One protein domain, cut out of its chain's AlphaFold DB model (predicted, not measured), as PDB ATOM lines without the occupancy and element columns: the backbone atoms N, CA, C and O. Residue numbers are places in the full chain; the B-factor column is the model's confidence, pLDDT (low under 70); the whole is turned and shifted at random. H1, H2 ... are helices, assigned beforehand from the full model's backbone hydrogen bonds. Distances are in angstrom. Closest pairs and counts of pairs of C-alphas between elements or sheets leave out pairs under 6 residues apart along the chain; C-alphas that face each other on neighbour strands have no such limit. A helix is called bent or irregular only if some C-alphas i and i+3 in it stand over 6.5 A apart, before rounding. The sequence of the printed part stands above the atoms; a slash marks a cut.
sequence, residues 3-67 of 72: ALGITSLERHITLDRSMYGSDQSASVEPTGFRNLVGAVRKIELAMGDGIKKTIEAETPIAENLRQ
ATOM      1  N   ALA A   3     135.997 114.423 134.316       94.69
ATOM      2  CA  ALA A   3     135.429 115.066 133.122       94.69
ATOM      3  C   ALA A   3     133.983 115.585 133.293       94.69
ATOM      4  O   ALA A   3     133.512 116.366 132.479       94.69
ATOM      5  N   LEU A   4     133.271 115.141 134.334       94.50
ATOM      6  CA  LEU A   4     131.895 115.547 134.637       94.50
ATOM      7  C   LEU A   4     131.833 116.675 135.681       94.50
ATOM      8  O   LEU A   4     130.771 116.920 136.240       94.50
ATOM      9  N   GLY A   5     132.958 117.335 135.980       90.19
ATOM     10  CA  GLY A   5     132.978 118.507 136.863       90.19
ATOM     11  C   GLY A   5     132.758 118.190 138.342       90.19
ATOM     12  O   GLY A   5     132.218 119.016 139.074       90.19
ATOM     13  N   ILE A   6     133.148 116.995 138.796       95.50
ATOM     14  CA  ILE A   6     133.126 116.687 140.231       95.50
ATOM     15  C   ILE A   6     134.048 117.644 140.999       95.50
ATOM     16  O   ILE A   6     135.125 117.995 140.528       95.50
ATOM     17  N   THR A   7     133.646 118.025 142.208       95.06
ATOM     18  CA  THR A   7     134.460 118.872 143.097       95.06
ATOM     19  C   THR A   7     135.309 118.060 144.070       95.06
ATOM     20  O   THR A   7     136.316 118.553 144.569       95.06
ATOM     21  N   SER A   8     134.916 116.811 144.337       95.69
ATOM     22  CA  SER A   8     135.608 115.903 145.250       95.69
ATOM     23  C   SER A   8     135.598 114.470 144.720       95.69
ATOM     24  O   SER A   8     134.641 114.040 144.071       95.69
ATOM     25  N   LEU A   9     136.675 113.738 145.001       95.75
ATOM     26  CA  LEU A   9     136.853 112.327 144.678       95.75
ATOM     27  C   LEU A   9     137.403 111.602 145.907       95.75
ATOM     28  O   LEU A   9     138.493 111.925 146.372       95.75
ATOM     29  N   GLU A  10     136.682 110.589 146.379       97.00
ATOM     30  CA  GLU A  10     137.075 109.784 147.536       97.00
ATOM     31  C   GLU A  10     137.306 108.322 147.141       97.00
ATOM     32  O   GLU A  10     136.578 107.748 146.322       97.00
ATOM     33  N   ARG A  11     138.347 107.713 147.716       96.12
ATOM     34  CA  ARG A  11     138.672 106.290 147.582       96.12
ATOM     35  C   ARG A  11     139.316 105.792 148.872       96.12
ATOM     36  O   ARG A  11     140.136 106.497 149.454       96.12
ATOM     37  N   HIS A  12     139.032 104.547 149.249       96.81
ATOM     38  CA  HIS A  12     139.826 103.843 150.256       96.81
ATOM     39  C   HIS A  12     141.246 103.587 149.733       96.81
ATOM     40  O   HIS A  12     141.429 103.231 148.562       96.81
ATOM     41  N   ILE A  13     142.241 103.762 150.604       96.88
ATOM     42  CA  ILE A  13     143.660 103.549 150.309       96.88
ATOM     43  C   ILE A  13     144.176 102.408 151.182       96.88
ATOM     44  O   ILE A  13     143.819 102.309 152.354       96.88
ATOM     45  N   THR A  14     145.035 101.571 150.612       97.56
ATOM     46  CA  THR A  14     145.747 100.515 151.334       97.56
ATOM     47  C   THR A  14     147.227 100.501 150.966       97.56
ATOM     48  O   THR A  14     147.619 101.067 149.947       97.56
ATOM     49  N   LEU A  15     148.058  99.878 151.800       97.00
ATOM     50  CA  LEU A  15     149.452  99.585 151.467       97.00
ATOM     51  C   LEU A  15     149.569  98.333 150.590       97.00
ATOM     52  O   LEU A  15     150.441  98.296 149.726       97.00
ATOM     53  N   ASP A  16     148.685  97.355 150.799       96.25
ATOM     54  CA  ASP A  16     148.640  96.086 150.074       96.25
ATOM     55  C   ASP A  16     147.208  95.524 150.129       96.25
ATOM     56  O   ASP A  16     146.609  95.370 151.198       96.25
ATOM     57  N   ARG A  17     146.643  95.214 148.961       96.31
ATOM     58  CA  ARG A  17     145.261  94.722 148.815       96.31
ATOM     59  C   ARG A  17     145.016  93.334 149.410       96.31
ATOM     60  O   ARG A  17     143.855  92.951 149.557       96.31
ATOM     61  N   SER A  18     146.070  92.584 149.726       96.50
ATOM     62  CA  SER A  18     146.011  91.273 150.382       96.50
ATOM     63  C   SER A  18     145.970  91.348 151.912       96.50
ATOM     64  O   SER A  18     145.761  90.324 152.566       96.50
ATOM     65  N   MET A  19     146.145  92.540 152.496       95.44
ATOM     66  CA  MET A  19     146.035  92.730 153.941       95.44
ATOM     67  C   MET A  19     144.655  92.320 154.468       95.44
ATOM     68  O   MET A  19     143.666  92.241 153.740       95.44
ATOM     69  N   TYR A  20     144.577  92.086 155.778       95.38
ATOM     70  CA  TYR A  20     143.314  91.789 156.442       95.38
ATOM     71  C   TYR A  20     142.364  92.998 156.414       95.38
ATOM     72  O   TYR A  20     142.754  94.132 156.708       95.38
ATOM     73  N   GLY A  21     141.100  92.732 156.088       95.12
ATOM     74  CA  GLY A  21     140.019  93.713 156.043       95.12
ATOM     75  C   GLY A  21     139.151  93.532 154.801       95.12
ATOM     76  O   GLY A  21     139.657  93.252 153.716       95.12
ATOM     77  N   SER A  22     137.835  93.700 154.948       95.00
ATOM     78  CA  SER A  22     136.868  93.496 153.859       95.00
ATOM     79  C   SER A  22     137.119  94.407 152.654       95.00
ATOM     80  O   SER A  22     136.931  93.990 151.514       95.00
ATOM     81  N   ASP A  23     137.606  95.623 152.904       96.00
ATOM     82  CA  ASP A  23     137.736  96.661 151.879       96.00
ATOM     83  C   ASP A  23     139.118  96.686 151.216       96.00
ATOM     84  O   ASP A  23     139.338  97.432 150.258       96.00
ATOM     85  N   GLN A  24     140.059  95.865 151.693       96.44
ATOM     86  CA  GLN A  24     141.450  95.868 151.231       96.44
ATOM     87  C   GLN A  24     141.530  95.533 149.746       96.44
ATOM     88  O   GLN A  24     142.106  96.286 148.961       96.44
ATOM     89  N   SER A  25     140.828  94.478 149.332       95.38
ATOM     90  CA  SER A  25     140.796  94.043 147.938       95.38
ATOM     91  C   SER A  25     140.225  95.102 146.988       95.38
ATOM     92  O   SER A  25     140.600  95.111 145.819       95.38
ATOM     93  N   ALA A  26     139.377  96.024 147.456       95.88
ATOM     94  CA  ALA A  26     138.759  97.080 146.648       95.88
ATOM     95  C   ALA A  26     139.461  98.452 146.759       95.88
ATOM     96  O   ALA A  26     139.134  99.379 146.002       95.88
ATOM     97  N   SER A  27     140.415  98.582 147.681       97.69
ATOM     98  CA  SER A  27     141.157  99.811 147.967       97.69
ATOM     99  C   SER A  27     142.255 100.087 146.937       97.69
ATOM    100  O   SER A  27     142.627  99.240 146.122       97.69
ATOM    101  N   VAL A  28     142.756 101.319 146.937       97.75
ATOM    102  CA  VAL A  28     143.793 101.798 146.022       97.75
ATOM    103  C   VAL A  28     145.157 101.744 146.708       97.75
ATOM    104  O   VAL A  28     145.338 102.312 147.778       97.75
ATOM    105  N   GLU A  29     146.129 101.098 146.074       98.06
ATOM    106  CA  GLU A  29     147.522 101.077 146.540       98.06
ATOM    107  C   GLU A  29     148.278 102.371 146.197       98.06
ATOM    108  O   GLU A  29     147.826 103.140 145.339       98.06
ATOM    109  N   PRO A  30     149.467 102.625 146.782       97.69
ATOM    110  CA  PRO A  30     150.181 103.887 146.590       97.69
ATOM    111  C   PRO A  30     150.479 104.224 145.121       97.69
ATOM    112  O   PRO A  30     150.389 105.382 144.711       97.69
ATOM    113  N   THR A  31     150.809 103.225 144.300       97.69
ATOM    114  CA  THR A  31     151.033 103.392 142.852       97.69
ATOM    115  C   THR A  31     149.739 103.753 142.124       97.69
ATOM    116  O   THR A  31     149.716 104.699 141.333       97.69
ATOM    117  N   GLY A  32     148.645 103.058 142.443       97.69
ATOM    118  CA  GLY A  32     147.311 103.349 141.927       97.69
ATOM    119  C   GLY A  32     146.843 104.757 142.292       97.69
ATOM    120  O   GLY A  32     146.268 105.442 141.451       97.69
ATOM    121  N   PHE A  33     147.158 105.227 143.499       97.75
ATOM    122  CA  PHE A  33     146.797 106.569 143.947       97.75
ATOM    123  C   PHE A  33     147.549 107.653 143.164       97.75
ATOM    124  O   PHE A  33     146.926 108.592 142.667       97.75
ATOM    125  N   ARG A  34     148.864 107.497 142.948       97.94
ATOM    126  CA  ARG A  34     149.638 108.426 142.099       97.94
ATOM    127  C   ARG A  34     149.099 108.470 140.670       97.94
ATOM    128  O   ARG A  34     148.961 109.551 140.099       97.94
ATOM    129  N   ASN A  35     148.757 107.309 140.115       98.19
ATOM    130  CA  ASN A  35     148.169 107.216 138.782       98.19
ATOM    131  C   ASN A  35     146.796 107.892 138.721       98.19
ATOM    132  O   ASN A  35     146.530 108.615 137.764       98.19
ATOM    133  N   LEU A  36     145.954 107.708 139.743       97.44
ATOM    134  CA  LEU A  36     144.644 108.352 139.846       97.44
ATOM    135  C   LEU A  36     144.779 109.876 139.843       97.44
ATOM    136  O   LEU A  36     144.147 110.540 139.027       97.44
ATOM    137  N   VAL A  37     145.646 110.425 140.699       97.19
ATOM    138  CA  VAL A  37     145.896 111.874 140.768       97.19
ATOM    139  C   VAL A  37     146.416 112.398 139.428       97.19
ATOM    140  O   VAL A  37     145.890 113.378 138.901       97.19
ATOM    141  N   GLY A  38     147.404 111.725 138.831       97.75
ATOM    142  CA  GLY A  38     147.948 112.117 137.533       97.75
ATOM    143  C   GLY A  38     146.905 112.077 136.412       97.75
ATOM    144  O   GLY A  38     146.857 112.983 135.583       97.75
ATOM    145  N   ALA A  39     146.042 111.059 136.395       97.56
ATOM    146  CA  ALA A  39     144.958 110.946 135.426       97.56
ATOM    147  C   ALA A  39     143.920 112.065 135.593       97.56
ATOM    148  O   ALA A  39     143.519 112.656 134.595       97.56
ATOM    149  N   VAL A  40     143.536 112.404 136.831       97.38
ATOM    150  CA  VAL A  40     142.622 113.527 137.106       97.38
ATOM    151  C   VAL A  40     143.193 114.831 136.546       97.38
ATOM    152  O   VAL A  40     142.511 115.495 135.773       97.38
ATOM    153  N   ARG A  41     144.464 115.150 136.828       96.50
ATOM    154  CA  ARG A  41     145.110 116.374 136.316       96.50
ATOM    155  C   ARG A  41     145.214 116.406 134.792       96.50
ATOM    156  O   ARG A  41     145.001 117.449 134.182       96.50
ATOM    157  N   LYS A  42     145.508 115.267 134.158       97.50
ATOM    158  CA  LYS A  42     145.517 115.161 132.689       97.50
ATOM    159  C   LYS A  42     144.136 115.418 132.094       97.50
ATOM    160  O   LYS A  42     144.049 116.089 131.075       97.50
ATOM    161  N   ILE A  43     143.078 114.902 132.718       96.31
ATOM    162  CA  ILE A  43     141.701 115.132 132.267       96.31
ATOM    163  C   ILE A  43     141.333 116.609 132.412       96.31
ATOM    164  O   ILE A  43     140.817 117.175 131.458       96.31
ATOM    165  N   GLU A  44     141.637 117.248 133.546       92.56
ATOM    166  CA  GLU A  44     141.390 118.688 133.742       92.56
ATOM    167  C   GLU A  44     142.041 119.530 132.636       92.56
ATOM    168  O   GLU A  44     141.391 120.398 132.060       92.56
ATOM    169  N   LEU A  45     143.295 119.227 132.285       93.94
ATOM    170  CA  LEU A  45     143.997 119.895 131.186       93.94
ATOM    171  C   LEU A  45     143.369 119.591 129.819       93.94
ATOM    172  O   LEU A  45     143.210 120.494 129.002       93.94
ATOM    173  N   ALA A  46     143.013 118.331 129.564       94.56
ATOM    174  CA  ALA A  46     142.463 117.896 128.282       94.56
ATOM    175  C   ALA A  46     141.056 118.446 128.002       94.56
ATOM    176  O   ALA A  46     140.694 118.602 126.838       94.56
ATOM    177  N   MET A  47     140.267 118.743 129.039       93.44
ATOM    178  CA  MET A  47     138.928 119.326 128.884       93.44
ATOM    179  C   MET A  47     138.965 120.733 128.264       93.44
ATOM    180  O   MET A  47     138.018 121.112 127.574       93.44
ATOM    181  N   GLY A  48     140.058 121.481 128.456       91.00
ATOM    182  CA  GLY A  48     140.266 122.781 127.819       91.00
ATOM    183  C   GLY A  48     139.177 123.812 128.138       91.00
ATOM    184  O   GLY A  48     138.594 123.816 129.219       91.00
ATOM    185  N   ASP A  49     138.921 124.710 127.185       91.81
ATOM    186  CA  ASP A  49     137.962 125.820 127.308       91.81
ATOM    187  C   ASP A  49     136.617 125.555 126.602       91.81
ATOM    188  O   ASP A  49     135.733 126.413 126.601       91.81
ATOM    189  N   GLY A  50     136.451 124.381 125.986       90.56
ATOM    190  CA  GLY A  50     135.259 124.021 125.213       90.56
ATOM    191  C   GLY A  50     135.104 124.768 123.881       90.56
ATOM    192  O   GLY A  50     134.106 124.567 123.187       90.56
ATOM    193  N   ILE A  51     136.069 125.605 123.486       94.69
ATOM    194  CA  ILE A  51     136.025 126.350 122.229       94.69
ATOM    195  C   ILE A  51     136.732 125.534 121.150       94.69
ATOM    196  O   ILE A  51     137.929 125.259 121.226       94.69
ATOM    197  N   LYS A  52     136.003 125.183 120.088       93.00
ATOM    198  CA  LYS A  52     136.586 124.492 118.936       93.00
ATOM    199  C   LYS A  52     137.593 125.404 118.228       93.00
ATOM    200  O   LYS A  52     137.221 126.456 117.716       93.00
ATOM    201  N   LYS A  53     138.852 124.974 118.172       92.44
ATOM    202  CA  LYS A  53     139.967 125.669 117.516       92.44
ATOM    203  C   LYS A  53     140.805 124.652 116.746       92.44
ATOM    204  O   LYS A  53     140.846 123.488 117.132       92.44
ATOM    205  N   THR A  54     141.458 125.093 115.677       92.62
ATOM    206  CA  THR A  54     142.529 124.329 115.026       92.62
ATOM    207  C   THR A  54     143.851 124.646 115.709       92.62
ATOM    208  O   THR A  54     144.122 125.816 115.990       92.62
ATOM    209  N   ILE A  55     144.679 123.638 115.959       93.81
ATOM    210  CA  ILE A  55     146.038 123.853 116.474       93.81
ATOM    211  C   ILE A  55     147.027 124.017 115.318       93.81
ATOM    212  O   ILE A  55     146.826 123.471 114.237       93.81
ATOM    213  N   GLU A  56     148.132 124.734 115.533       94.75
ATOM    214  CA  GLU A  56     149.129 124.992 114.478       94.75
ATOM    215  C   GLU A  56     149.685 123.703 113.856       94.75
ATOM    216  O   GLU A  56     149.920 123.636 112.651       94.75
ATOM    217  N   ALA A  57     149.823 122.646 114.664       95.81
ATOM    218  CA  ALA A  57     150.268 121.333 114.206       95.81
ATOM    219  C   ALA A  57     149.270 120.642 113.255       95.81
ATOM    220  O   ALA A  57     149.669 119.778 112.475       95.81
ATOM    221  N   GLU A  58     147.985 121.014 113.283       95.75
ATOM    222  CA  GLU A  58     146.969 120.477 112.371       95.75
ATOM    223  C   GLU A  58     147.024 121.136 110.989       95.75
ATOM    224  O   GLU A  58     146.606 120.514 110.014       95.75
ATOM    225  N   THR A  59     147.559 122.355 110.870       93.44
ATOM    226  CA  THR A  59     147.616 123.112 109.608       93.44
ATOM    227  C   THR A  59     148.322 122.363 108.467       93.44
ATOM    228  O   THR A  59     147.689 122.172 107.426       93.44
ATOM    229  N   PRO A  60     149.567 121.859 108.611       94.88
ATOM    230  CA  PRO A  60     150.228 121.135 107.517       94.88
ATOM    231  C   PRO A  60     149.518 119.817 107.162       94.88
ATOM    232  O   PRO A  60     149.514 119.397 106.005       94.88
ATOM    233  N   ILE A  61     148.871 119.173 108.140       95.75
ATOM    234  CA  ILE A  61     148.080 117.948 107.927       95.75
ATOM    235  C   ILE A  61     146.833 118.282 107.101       95.75
ATOM    236  O   ILE A  61     146.508 117.600 106.130       95.75
ATOM    237  N   ALA A  62     146.153 119.370 107.462       93.88
ATOM    238  CA  ALA A  62     144.994 119.893 106.762       93.88
ATOM    239  C   ALA A  62     145.305 120.271 105.305       93.88
ATOM    240  O   ALA A  62     144.474 120.007 104.435       93.88
ATOM    241  N   GLU A  63     146.474 120.859 105.043       93.25
ATOM    242  CA  GLU A  63     146.958 121.199 103.700       93.25
ATOM    243  C   GLU A  63     147.234 119.962 102.854       93.25
ATOM    244  O   GLU A  63     146.725 119.861 101.738       93.25
ATOM    245  N   ASN A  64     147.966 118.989 103.402       94.81
ATOM    246  CA  ASN A  64     148.284 117.751 102.696       94.81
ATOM    247  C   ASN A  64     147.009 116.989 102.285       94.81
ATOM    248  O   ASN A  64     146.852 116.584 101.131       94.81
ATOM    249  N   LEU A  65     146.051 116.858 103.208       95.38
ATOM    250  CA  LEU A  65     144.809 116.119 102.962       95.38
ATOM    251  C   LEU A  65     143.852 116.834 101.993       95.38
ATOM    252  O   LEU A  65     143.032 116.175 101.352       95.38
ATOM    253  N   ARG A  66     143.943 118.164 101.857       94.75
ATOM    254  CA  ARG A  66     143.064 118.981 100.994       94.75
ATOM    255  C   ARG A  66     143.753 119.529  99.746       94.75
ATOM    256  O   ARG A  66     143.202 120.404  99.091       94.75
ATOM    257  N   GLN A  67     144.915 118.999  99.376       94.56
ATOM    258  CA  GLN A  67     145.693 119.456  98.214       94.56
ATOM    259  C   GLN A  67     144.941 119.422  96.865       94.56
ATOM    260  O   GLN A  67     145.369 120.058  95.911       94.56
TER     261      GLN A  67
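What this domain is: This is residues 3 to 67 of the 72 residues of the protein "N-acetylneuraminate synthase" of Flavobacteriales bacterium (UniProt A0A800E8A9). From its first residue, the printed part is a long unnamed strip that runs beside the long helix H1, makes a loop near the start of H1, and turns back into it; beyond the other end of H1, a thin link leads to the small helix H2. The result is a drawn-out rod with no packed core, in which residues 48 to 53 and 55 to 61, the latter including 58 to 61 of H2, stick out free. The printed part has 65 residues with two named helices, H1 then H2, and no named strand; the class is all helix, though under half of the residues, 26, are in named elements. It is extended, with a radius of gyration of the C-alphas of 20.0 A and spans of 64 by 24 by 14 A.

How they stand to each other: Residues 3 to 29 hold no named element, and their C-alphas lie 8 to 30 A from the mean of the C-alphas. H1, residues 30 to 47, follows them. A short link of 10 residues joins it to H2, residues 58 to 65. H1 and H2 are apart, with no C-alpha of the one within 8 A of the other. In H1 and H2 every O i to N i+4 pair is within hydrogen-bond range.

Where its parts are: The printed part begins at Ala 3, with its C-alpha at (135.429, 115.066, 133.122). H1 begins at Pro 30, C-alpha (150.181, 103.887, 146.590), and measures 26.0 A from first to last C-alpha. H2 measures 10.6 A and ends at Leu 65, C-alpha (144.809, 116.119, 102.962). Neither helix is bent.

The domain as a whole: The two C-alphas farthest apart, those of Tyr 20 and Gln 67, are 64.5 A apart. The printed part has no cut. Its mean pLDDT is 95.5, and no printed residue is under 70.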